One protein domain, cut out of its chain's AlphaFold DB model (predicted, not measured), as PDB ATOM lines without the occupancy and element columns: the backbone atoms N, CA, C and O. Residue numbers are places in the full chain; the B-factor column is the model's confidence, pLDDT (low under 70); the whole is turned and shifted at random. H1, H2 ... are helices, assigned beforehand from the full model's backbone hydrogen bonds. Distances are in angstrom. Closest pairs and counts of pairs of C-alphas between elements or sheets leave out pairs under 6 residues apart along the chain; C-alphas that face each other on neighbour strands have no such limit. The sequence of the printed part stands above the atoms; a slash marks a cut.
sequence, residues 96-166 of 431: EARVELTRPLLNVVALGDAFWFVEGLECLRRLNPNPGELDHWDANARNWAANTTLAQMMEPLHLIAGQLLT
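What this domain is: This is residues 96 to 166 of the 431 residues of an uncharacterized protein of Oryzias melastigma (UniProt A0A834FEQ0). Two helices, H3 and H4, cross nearly at right angles, while H1 points off at the other end of H4 and short H2 makes the corner after H1. A long loop, residues 128 to 149, folds back from the end of H3 to the beginning of H4. The printed part has 71 residues with four named helices, H1, H2, H3 and H4 in that order, and no named strand: all helix. It is compact, with a radius of gyration of the C-alphas of 11.5 A and spans of 33 by 28 by 21 A.

Where its parts are: H1, residues 96 to 106, begins at C-alpha 96 (201.027, 98.279, 227.410) and is 15.4 A long. H2 is residues 108 to 112. H3, residues 115 to 127, is 18.0 A long and ends at C-alpha 127 (221.022, 83.112, 247.422). H4, residues 150 to 166, is 24.0 A long and ends at C-alpha 166 (221.044, 95.262, 242.249).

How they stand to each other: H1 and H2 only just touch, with 3 pairs of C-alphas within 8 A, and only at the corner; the closest, Pro 104 and Leu 111, are 6.0 A apart. H2 and H3 are close but not clearly touching, closest at the C-alphas of Gly 112 and Val 118, 6.5 A. H3 and H4 touch, about perpendicular at 83 degrees, closest at the C-alphas of Gly 120 and Ile 160, 5.4 A. H1 and H4 are close but not clearly touching, about perpendicular at 78 degrees; the C-alphas of Leu 105 and Met 153 are closest, 7.3 A. H1 and H3 are apart, as are H2 and H4. Every O i to N i+4 pair is within hydrogen-bond range in H2 and H3, against 5 of 7 in H1 and 10 of 13 in H4.

The domain as a whole: The C-alphas of Glu 96 and Pro 129 are farthest apart, 34.8 A. The printed part has no cut. The link from H3 to H4 is long, and in it residues 137 to 138 pair antiparallel with residues 143 to 144. The mean pLDDT of the printed part is 75.6; 22 residues are under 70, among them 96 to 104 and 160 to 166.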
ATOM      1  N   GLU A  96     200.153  98.677 228.520       58.06
ATOM      2  CA  GLU A  96     201.027  98.279 227.410       58.06
ATOM      3  C   GLU A  96     202.303  97.614 227.925       58.06
ATOM      4  O   GLU A  96     202.695  96.561 227.425       58.06
ATOM      5  N   ALA A  97     202.883  98.144 229.007       50.50
ATOM      6  CA  ALA A  97     204.004  97.522 229.705       50.50
ATOM      7  C   ALA A  97     203.654  96.105 230.189       50.50
ATOM      8  O   ALA A  97     204.467  95.192 230.060       50.50
ATOM      9  N   ARG A  98     202.430  95.889 230.697       56.00
ATOM     10  CA  ARG A  98     201.943  94.550 231.065       56.00
ATOM     11  C   ARG A  98     201.835  93.638 229.849       56.00
ATOM     12  O   ARG A  98     202.343  92.525 229.914       56.00
ATOM     13  N   VAL A  99     201.228  94.076 228.747       64.00
ATOM     14  CA  VAL A  99     201.106  93.255 227.524       64.00
ATOM     15  C   VAL A  99     202.482  92.875 226.968       64.00
ATOM     16  O   VAL A  99     202.715  91.707 226.648       64.00
ATOM     17  N   GLU A 100     203.416  93.825 226.928       62.38
ATOM     18  CA  GLU A 100     204.792  93.597 226.477       62.38
ATOM     19  C   GLU A 100     205.589  92.692 227.425       62.38
ATOM     20  O   GLU A 100     206.353  91.862 226.948       62.38
ATOM     21  N   LEU A 101     205.375  92.764 228.747       54.62
ATOM     22  CA  LEU A 101     205.971  91.838 229.727       54.62
ATOM     23  C   LEU A 101     205.356  90.434 229.680       54.62
ATOM     24  O   LEU A 101     206.046  89.442 229.917       54.62
ATOM     25  N   THR A 102     204.069  90.324 229.347       66.81
ATOM     26  CA  THR A 102     203.369  89.030 229.282       66.81
ATOM     27  C   THR A 102     203.761  88.249 228.022       66.81
ATOM     28  O   THR A 102     203.819  87.021 228.037       66.81
ATOM     29  N   ARG A 103     204.094  88.943 226.926       69.62
ATOM     30  CA  ARG A 103     204.509  88.327 225.655       69.62
ATOM     31  C   ARG A 103     205.729  87.386 225.781       69.62
ATOM     32  O   ARG A 103     205.631  86.264 225.288       69.62
ATOM     33  N   PRO A 104     206.854  87.763 226.422       62.53
ATOM     34  CA  PRO A 104     207.980  86.858 226.637       62.53
ATOM     35  C   PRO A 104     207.677  85.773 227.677       62.53
ATOM     36  O   PRO A 104     208.167  84.663 227.519       62.53
ATOM     37  N   LEU A 105     206.834  86.039 228.684       73.19
ATOM     38  CA  LEU A 105     206.432  85.030 229.677       73.19
ATOM     39  C   LEU A 105     205.668  83.850 229.074       73.19
ATOM     40  O   LEU A 105     205.853  82.707 229.492       73.19
ATOM     41  N   LEU A 106     204.832  84.140 228.079       78.44
ATOM     42  CA  LEU A 106     204.064  83.141 227.342       78.44
ATOM     43  C   LEU A 106     204.886  82.480 226.225       78.44
ATOM     44  O   LEU A 106     204.568  81.371 225.803       78.44
ATOM     45  N   ASN A 107     205.966  83.121 225.766       87.31
ATOM     46  CA  ASN A 107     206.930  82.521 224.848       87.31
ATOM     47  C   ASN A 107     208.046  81.811 225.623       87.31
ATOM     48  O   ASN A 107     209.193  82.258 225.680       87.31
ATOM     49  N   VAL A 108     207.679  80.673 226.204       84.88
ATOM     50  CA  VAL A 108     208.535  79.868 227.080       84.88
ATOM     51  C   VAL A 108     209.874  79.509 226.431       84.88
ATOM     52  O   VAL A 108     210.903  79.571 227.095       84.88
ATOM     53  N   VAL A 109     209.888  79.187 225.135       85.31
ATOM     54  CA  VAL A 109     211.122  78.835 224.415       85.31
ATOM     55  C   VAL A 109     212.084  80.024 224.389       85.31
ATOM     56  O   VAL A 109     213.241  79.894 224.779       85.31
ATOM     57  N   ALA A 110     211.595  81.207 224.004       77.00
ATOM     58  CA  ALA A 110     212.417  82.415 223.985       77.00
ATOM     59  C   ALA A 110     212.885  82.823 225.391       77.00
ATOM     60  O   ALA A 110     214.012  83.289 225.549       77.00
ATOM     61  N   LEU A 111     212.039  82.638 226.409       78.06
ATOM     62  CA  LEU A 111     212.375  82.933 227.801       78.06
ATOM     63  C   LEU A 111     213.418  81.956 228.366       78.06
ATOM     64  O   LEU A 111     214.360  82.382 229.029       78.06
ATOM     65  N   GLY A 112     213.294  80.663 228.061       81.50
ATOM     66  CA  GLY A 112     214.235  79.619 228.468       81.50
ATOM     67  C   GLY A 112     215.612  79.733 227.809       81.50
ATOM     68  O   GLY A 112     216.590  79.221 228.350       81.50
ATOM     69  N   ASP A 113     215.708  80.443 226.684       79.12
ATOM     70  CA  ASP A 113     216.974  80.801 226.033       79.12
ATOM     71  C   ASP A 113     217.482  82.199 226.438       79.12
ATOM     72  O   ASP A 113     218.617  82.584 226.128       79.12
ATOM     73  N   ALA A 114     216.670  82.981 227.155       70.88
ATOM     74  CA  ALA A 114     217.049  84.304 227.613       70.88
ATOM     75  C   ALA A 114     218.027  84.204 228.792       70.88
ATOM     76  O   ALA A 114     217.659  83.951 229.936       70.88
ATOM     77  N   PHE A 115     219.301  84.478 228.511       69.12
ATOM     78  CA  PHE A 115     220.400  84.397 229.479       69.12
ATOM     79  C   PHE A 115     220.135  85.101 230.823       69.12
ATOM     80  O   PHE A 115     220.484  84.569 231.871       69.12
ATOM     81  N   TRP A 116     219.513  86.287 230.803       70.06
ATOM     82  CA  TRP A 116     219.211  87.042 232.024       70.06
ATOM     83  C   TRP A 116     218.205  86.313 232.922       70.06
ATOM     84  O   TRP A 116     218.298  86.413 234.138       70.06
ATOM     85  N   PHE A 117     217.271  85.567 232.335       79.44
ATOM     86  CA  PHE A 117     216.259  84.829 233.074       79.44
ATOM     87  C   PHE A 117     216.856  83.548 233.662       79.44
ATOM     88  O   PHE A 117     216.753  83.318 234.863       79.44
ATOM     89  N   VAL A 118     217.576  82.772 232.842       82.19
ATOM     90  CA  VAL A 118     218.211  81.512 233.265       82.19
ATOM     91  C   VAL A 118     219.246  81.743 234.365       82.19
ATOM     92  O   VAL A 118     219.150  81.146 235.436       82.19
ATOM     93  N   GLU A 119     220.205  82.649 234.150       73.62
ATOM     94  CA  GLU A 119     221.199  82.946 235.188       73.62
ATOM     95  C   GLU A 119     220.592  83.687 236.383       73.62
ATOM     96  O   GLU A 119     221.085  83.558 237.500       73.62
ATOM     97  N   GLY A 120     219.513  84.439 236.168       76.69
ATOM     98  CA  GLY A 120     218.739  85.053 237.238       76.69
ATOM     99  C   GLY A 120     218.162  84.038 238.204       76.69
ATOM    100  O   GLY A 120     218.374  84.144 239.410       76.69
ATOM    101  N   LEU A 121     217.492  83.021 237.665       84.19
ATOM    102  CA  LEU A 121     216.954  81.914 238.448       84.19
ATOM    103  C   LEU A 121     218.059  81.136 239.165       84.19
ATOM    104  O   LEU A 121     217.907  80.805 240.338       84.19
ATOM    105  N   GLU A 122     219.183  80.860 238.500       82.56
ATOM    106  CA  GLU A 122     220.323  80.208 239.156       82.56
ATOM    107  C   GLU A 122     220.900  81.048 240.299       82.56
ATOM    108  O   GLU A 122     221.240  80.505 241.350       82.56
ATOM    109  N   CYS A 123     220.997  82.366 240.115       75.75
ATOM    110  CA  CYS A 123     221.466  83.288 241.143       75.75
ATOM    111  C   CYS A 123     220.521  83.290 242.352       75.75
ATOM    112  O   CYS A 123     220.986  83.107 243.478       75.75
ATOM    113  N   LEU A 124     219.208  83.387 242.122       79.69
ATOM    114  CA  LEU A 124     218.203  83.326 243.184       79.69
ATOM    115  C   LEU A 124     218.250  82.000 243.954       79.69
ATOM    116  O   LEU A 124     218.239  82.017 245.181       79.69
ATOM    117  N   ARG A 125     218.398  80.862 243.263       84.75
ATOM    118  CA  ARG A 125     218.527  79.536 243.900       84.75
ATOM    119  C   ARG A 125     219.768  79.406 244.784       84.75
ATOM    120  O   ARG A 125     219.742  78.677 245.768       84.75
ATOM    121  N   ARG A 126     220.867  80.085 244.439       80.00
ATOM    122  CA  ARG A 126     222.083  80.107 245.273       80.00
ATOM    123  C   ARG A 126     221.920  81.000 246.503       80.00
ATOM    124  O   ARG A 126     222.493  80.691 247.541       80.00
ATOM    125  N   LEU A 127     221.193  82.110 246.367       74.44
ATOM    126  CA  LEU A 127     221.022  83.112 247.422       74.44
ATOM    127  C   LEU A 127     219.922  82.748 248.425       74.44
ATOM    128  O   LEU A 127     220.039  83.103 249.595       74.44
ATOM    129  N   ASN A 128     218.883  82.031 247.992       76.69
ATOM    130  CA  ASN A 128     217.797  81.578 248.852       76.69
ATOM    131  C   ASN A 128     217.663  80.043 248.783       76.69
ATOM    132  O   ASN A 128     217.111  79.522 247.813       76.69
ATOM    133  N   PRO A 129     218.166  79.294 249.785       58.47
ATOM    134  CA  PRO A 129     218.173  77.831 249.767       58.47
ATOM    135  C   PRO A 129     216.798  77.192 250.020       58.47
ATOM    136  O   PRO A 129     216.715  75.967 250.036       58.47
ATOM    137  N   ASN A 130     215.735  77.984 250.219       69.38
ATOM    138  CA  ASN A 130     214.356  77.495 250.292       69.38
ATOM    139  C   ASN A 130     213.672  77.692 248.918       69.38
ATOM    140  O   ASN A 130     213.249  78.802 248.604       69.38
ATOM    141  N   PRO A 131     213.582  76.647 248.074       62.19
ATOM    142  CA  PRO A 131     213.266  76.781 246.651       62.19
ATOM    143  C   PRO A 131     211.771  76.903 246.335       62.19
ATOM    144  O   PRO A 131     211.436  77.128 245.176       62.19
ATOM    145  N   GLY A 132     210.881  76.807 247.330       72.88
ATOM    146  CA  GLY A 132     209.431  76.713 247.110       72.88
ATOM    147  C   GLY A 132     208.832  77.836 246.252       72.88
ATOM    148  O   GLY A 132     207.892  77.594 245.504       72.88
ATOM    149  N   GLU A 133     209.411  79.038 246.301       68.38
ATOM    150  CA  GLU A 133     208.987  80.207 245.506       68.38
ATOM    151  C   GLU A 133     209.537  80.193 244.058       68.38
ATOM    152  O   GLU A 133     209.056  80.910 243.184       68.38
ATOM    153  N   LEU A 134     210.542  79.359 243.769       76.56
ATOM    154  CA  LEU A 134     211.207  79.221 242.463       76.56
ATOM    155  C   LEU A 134     210.909  77.880 241.768       76.56
ATOM    156  O   LEU A 134     211.330  77.680 240.623       76.56
ATOM    157  N   ASP A 135     210.172  76.983 242.429       83.31
ATOM    158  CA  ASP A 135     209.784  75.657 241.923       83.31
ATOM    159  C   ASP A 135     208.758  75.723 240.779       83.31
ATOM    160  O   ASP A 135     208.463  74.727 240.118       83.31
ATOM    161  N   HIS A 136     208.244  76.916 240.486       87.75
ATOM    162  CA  HIS A 136     207.352  77.164 239.360       87.75
ATOM    163  C   HIS A 136     208.044  77.037 237.993       87.75
ATOM    164  O   HIS A 136     207.354  76.866 236.989       87.75
ATOM    165  N   TRP A 137     209.380  77.091 237.926       90.06
ATOM    166  CA  TRP A 137     210.146  76.887 236.691       90.06
ATOM    167  C   TRP A 137     210.930  75.570 236.714       90.06
ATOM    168  O   TRP A 137     211.919  75.429 237.444       90.06
ATOM    169  N   ASP A 138     210.553  74.635 235.838       89.44
ATOM    170  CA  ASP A 138     211.286  73.394 235.603       89.44
ATOM    171  C   ASP A 138     212.538  73.685 234.763       89.44
ATOM    172  O   ASP A 138     212.483  73.951 233.557       89.44
ATOM    173  N   ALA A 139     213.697  73.624 235.419       85.12
ATOM    174  CA  ALA A 139     214.985  73.887 234.791       85.12
ATOM    175  C   ALA A 139     215.351  72.860 233.707       85.12
ATOM    176  O   ALA A 139     216.023  73.220 232.739       85.12
ATOM    177  N   ASN A 140     214.910  71.607 233.848       88.12
ATOM    178  CA  ASN A 140     215.228  70.530 232.913       88.12
ATOM    179  C   ASN A 140     214.346  70.619 231.668       88.12
ATOM    180  O   ASN A 140     214.843  70.513 230.547       88.12
ATOM    181  N   ALA A 141     213.048  70.861 231.863       89.81
ATOM    182  CA  ALA A 141     212.104  71.041 230.764       89.81
ATOM    183  C   ALA A 141     212.192  72.433 230.114       89.81
ATOM    184  O   ALA A 141     211.603  72.643 229.053       89.81
ATOM    185  N   ARG A 142     212.909  73.380 230.745       89.62
ATOM    186  CA  ARG A 142     212.933  74.812 230.394       89.62
ATOM    187  C   ARG A 142     211.521  75.365 230.206       89.62
ATOM    188  O   ARG A 142     211.236  76.022 229.207       89.62
ATOM    189  N   ASN A 143     210.634  75.043 231.141       92.31
ATOM    190  CA  ASN A 143     209.225  75.396 231.057       92.31
ATOM    191  C   ASN A 143     208.643  75.694 232.439       92.31
ATOM    192  O   ASN A 143     209.179  75.269 233.462       92.31
ATOM    193  N   TRP A 144     207.525  76.408 232.466       91.38
ATOM    194  CA  TRP A 144     206.726  76.572 233.670       91.38
ATOM    195  C   TRP A 144     206.102  75.235 234.078       91.38
ATOM    196  O   TRP A 144     205.654  74.457 233.230       91.38
ATOM    197  N   ALA A 145     206.038  74.977 235.381       92.06
ATOM    198  CA  ALA A 145     205.318  73.840 235.930       92.06
ATOM    199  C   ALA A 145     203.828  73.913 235.550       92.06
ATOM    200  O   ALA A 145     203.253  74.995 235.367       92.06
ATOM    201  N   ALA A 146     203.178  72.754 235.452       90.56
ATOM    202  CA  ALA A 146     201.754  72.697 235.145       90.56
ATOM    203  C   ALA A 146     200.940  73.501 236.178       90.56
ATOM    204  O   ALA A 146     201.194  73.419 237.377       90.56
ATOM    205  N   ASN A 147     199.944  74.254 235.703       90.25
ATOM    206  CA  ASN A 147     199.072  75.116 236.515       90.25
ATOM    207  C   ASN A 147     199.756  76.321 237.186       90.25
ATOM    208  O   ASN A 147     199.159  76.938 238.067       90.25
ATOM    209  N   THR A 148     200.965  76.697 236.760       89.50
ATOM    210  CA  THR A 148     201.576  77.961 237.197       89.50
ATOM    211  C   THR A 148     200.700  79.134 236.759       89.50
ATOM    212  O   THR A 148     200.399  79.300 235.576       89.50
ATOM    213  N   THR A 149     200.266  79.952 237.712       89.69
ATOM    214  CA  THR A 149     199.483  81.160 237.428       89.69
ATOM    215  C   THR A 149     200.384  82.297 236.945       89.69
ATOM    216  O   THR A 149     201.574  82.333 237.244       89.69
ATOM    217  N   LEU A 150     199.823  83.292 236.249       80.62
ATOM    218  CA  LEU A 150     200.594  84.460 235.804       80.62
ATOM    219  C   LEU A 150     201.257  85.212 236.974       80.62
ATOM    220  O   LEU A 150     202.375  85.694 236.834       80.62
ATOM    221  N   ALA A 151     200.594  85.291 238.133       79.38
ATOM    222  CA  ALA A 151     201.166  85.907 239.330       79.38
ATOM    223  C   ALA A 151     202.443  85.178 239.786       79.38
ATOM    224  O   ALA A 151     203.461  85.824 240.021       79.38
ATOM    225  N   GLN A 152     202.415  83.842 239.789       86.12
ATOM    226  CA  GLN A 152     203.573  82.997 240.105       86.12
ATOM    227  C   GLN A 152     204.670  83.064 239.032       86.12
ATOM    228  O   GLN A 152     205.841  82.932 239.355       86.12
ATOM    229  N   MET A 153     204.335  83.311 237.760       83.88
ATOM    230  CA  MET A 153     205.346  83.565 236.715       83.88
ATOM    231  C   MET A 153     206.041  84.925 236.897       83.88
ATOM    232  O   MET A 153     207.221  85.081 236.585       83.88
ATOM    233  N   MET A 154     205.308  85.925 237.393       75.81
ATOM    234  CA  MET A 154     205.796  87.295 237.592       75.81
ATOM    235  C   MET A 154     206.674  87.460 238.838       75.81
ATOM    236  O   MET A 154     207.460  88.406 238.903       75.81
ATOM    237  N   GLU A 155     206.543  86.576 239.821       79.56
ATOM    238  CA  GLU A 155     207.273  86.627 241.089       79.56
ATOM    239  C   GLU A 155     208.783  86.365 240.921       79.56
ATOM    240  O   GLU A 155     209.569  87.242 241.294       79.56
ATOM    241  N   PRO A 156     209.236  85.296 240.230       77.69
ATOM    242  CA  PRO A 156     210.642  85.123 239.885       77.69
ATOM    243  C   PRO A 156     211.182  86.286 239.062       77.69
ATOM    244  O   PRO A 156     212.326  86.669 239.259       77.69
ATOM    245  N   LEU A 157     210.376  86.893 238.181       72.81
ATOM    246  CA  LEU A 157     210.784  88.090 237.444       72.81
ATOM    247  C   LEU A 157     210.980  89.305 238.348       72.81
ATOM    248  O   LEU A 157     211.920  90.059 238.121       72.81
ATOM    249  N   HIS A 158     210.135  89.505 239.359       69.88
ATOM    250  CA  HIS A 158     210.306  90.581 240.339       69.88
ATOM    251  C   HIS A 158     211.538  90.360 241.207       69.88
ATOM    252  O   HIS A 158     212.274  91.307 241.465       69.88
ATOM    253  N   LEU A 159     211.795  89.118 241.616       73.12
ATOM    254  CA  LEU A 159     212.985  88.756 242.379       73.12
ATOM    255  C   LEU A 159     214.250  88.878 241.523       73.12
ATOM    256  O   LEU A 159     215.240  89.453 241.964       73.12
ATOM    257  N   ILE A 160     214.204  88.419 240.271       68.44
ATOM    258  CA  ILE A 160     215.268  88.581 239.278       68.44
ATOM    259  C   ILE A 160     215.512  90.059 239.033       68.44
ATOM    260  O   ILE A 160     216.645  90.497 239.144       68.44
ATOM    261  N   ALA A 161     214.490  90.854 238.734       61.31
ATOM    262  CA  ALA A 161     214.651  92.286 238.545       61.31
ATOM    263  C   ALA A 161     215.215  92.923 239.823       61.31
ATOM    264  O   ALA A 161     216.221  93.613 239.764       61.31
ATOM    265  N   GLY A 162     214.667  92.605 240.994       60.94
ATOM    266  CA  GLY A 162     215.137  93.115 242.279       60.94
ATOM    267  C   GLY A 162     216.582  92.735 242.620       60.94
ATOM    268  O   GLY A 162     217.275  93.545 243.228       60.94
ATOM    269  N   GLN A 163     217.068  91.555 242.214       60.84
ATOM    270  CA  GLN A 163     218.392  91.028 242.588       60.84
ATOM    271  C   GLN A 163     219.450  91.089 241.471       60.84
ATOM    272  O   GLN A 163     220.601  91.460 241.717       60.84
ATOM    273  N   LEU A 164     219.091  90.787 240.221       51.84
ATOM    274  CA  LEU A 164     219.978  90.960 239.065       51.84
ATOM    275  C   LEU A 164     220.213  92.431 238.742       51.84
ATOM    276  O   LEU A 164     221.345  92.764 238.383       51.84
ATOM    277  N   LEU A 165     219.217  93.316 238.915       50.59
ATOM    278  CA  LEU A 165     219.453  94.757 238.757       50.59
ATOM    279  C   LEU A 165     220.330  95.313 239.891       50.59
ATOM    280  O   LEU A 165     221.060  96.276 239.669       50.59
ATOM    281  N   THR A 166     220.323  94.710 241.086       58.00
ATOM    282  CA  THR A 166     221.044  95.262 242.249       58.00
ATOM    283  C   THR A 166     222.459  94.743 242.431       58.00
ATOM    284  O   THR A 166     223.302  95.523 242.868       58.00
TER     285      THR A 166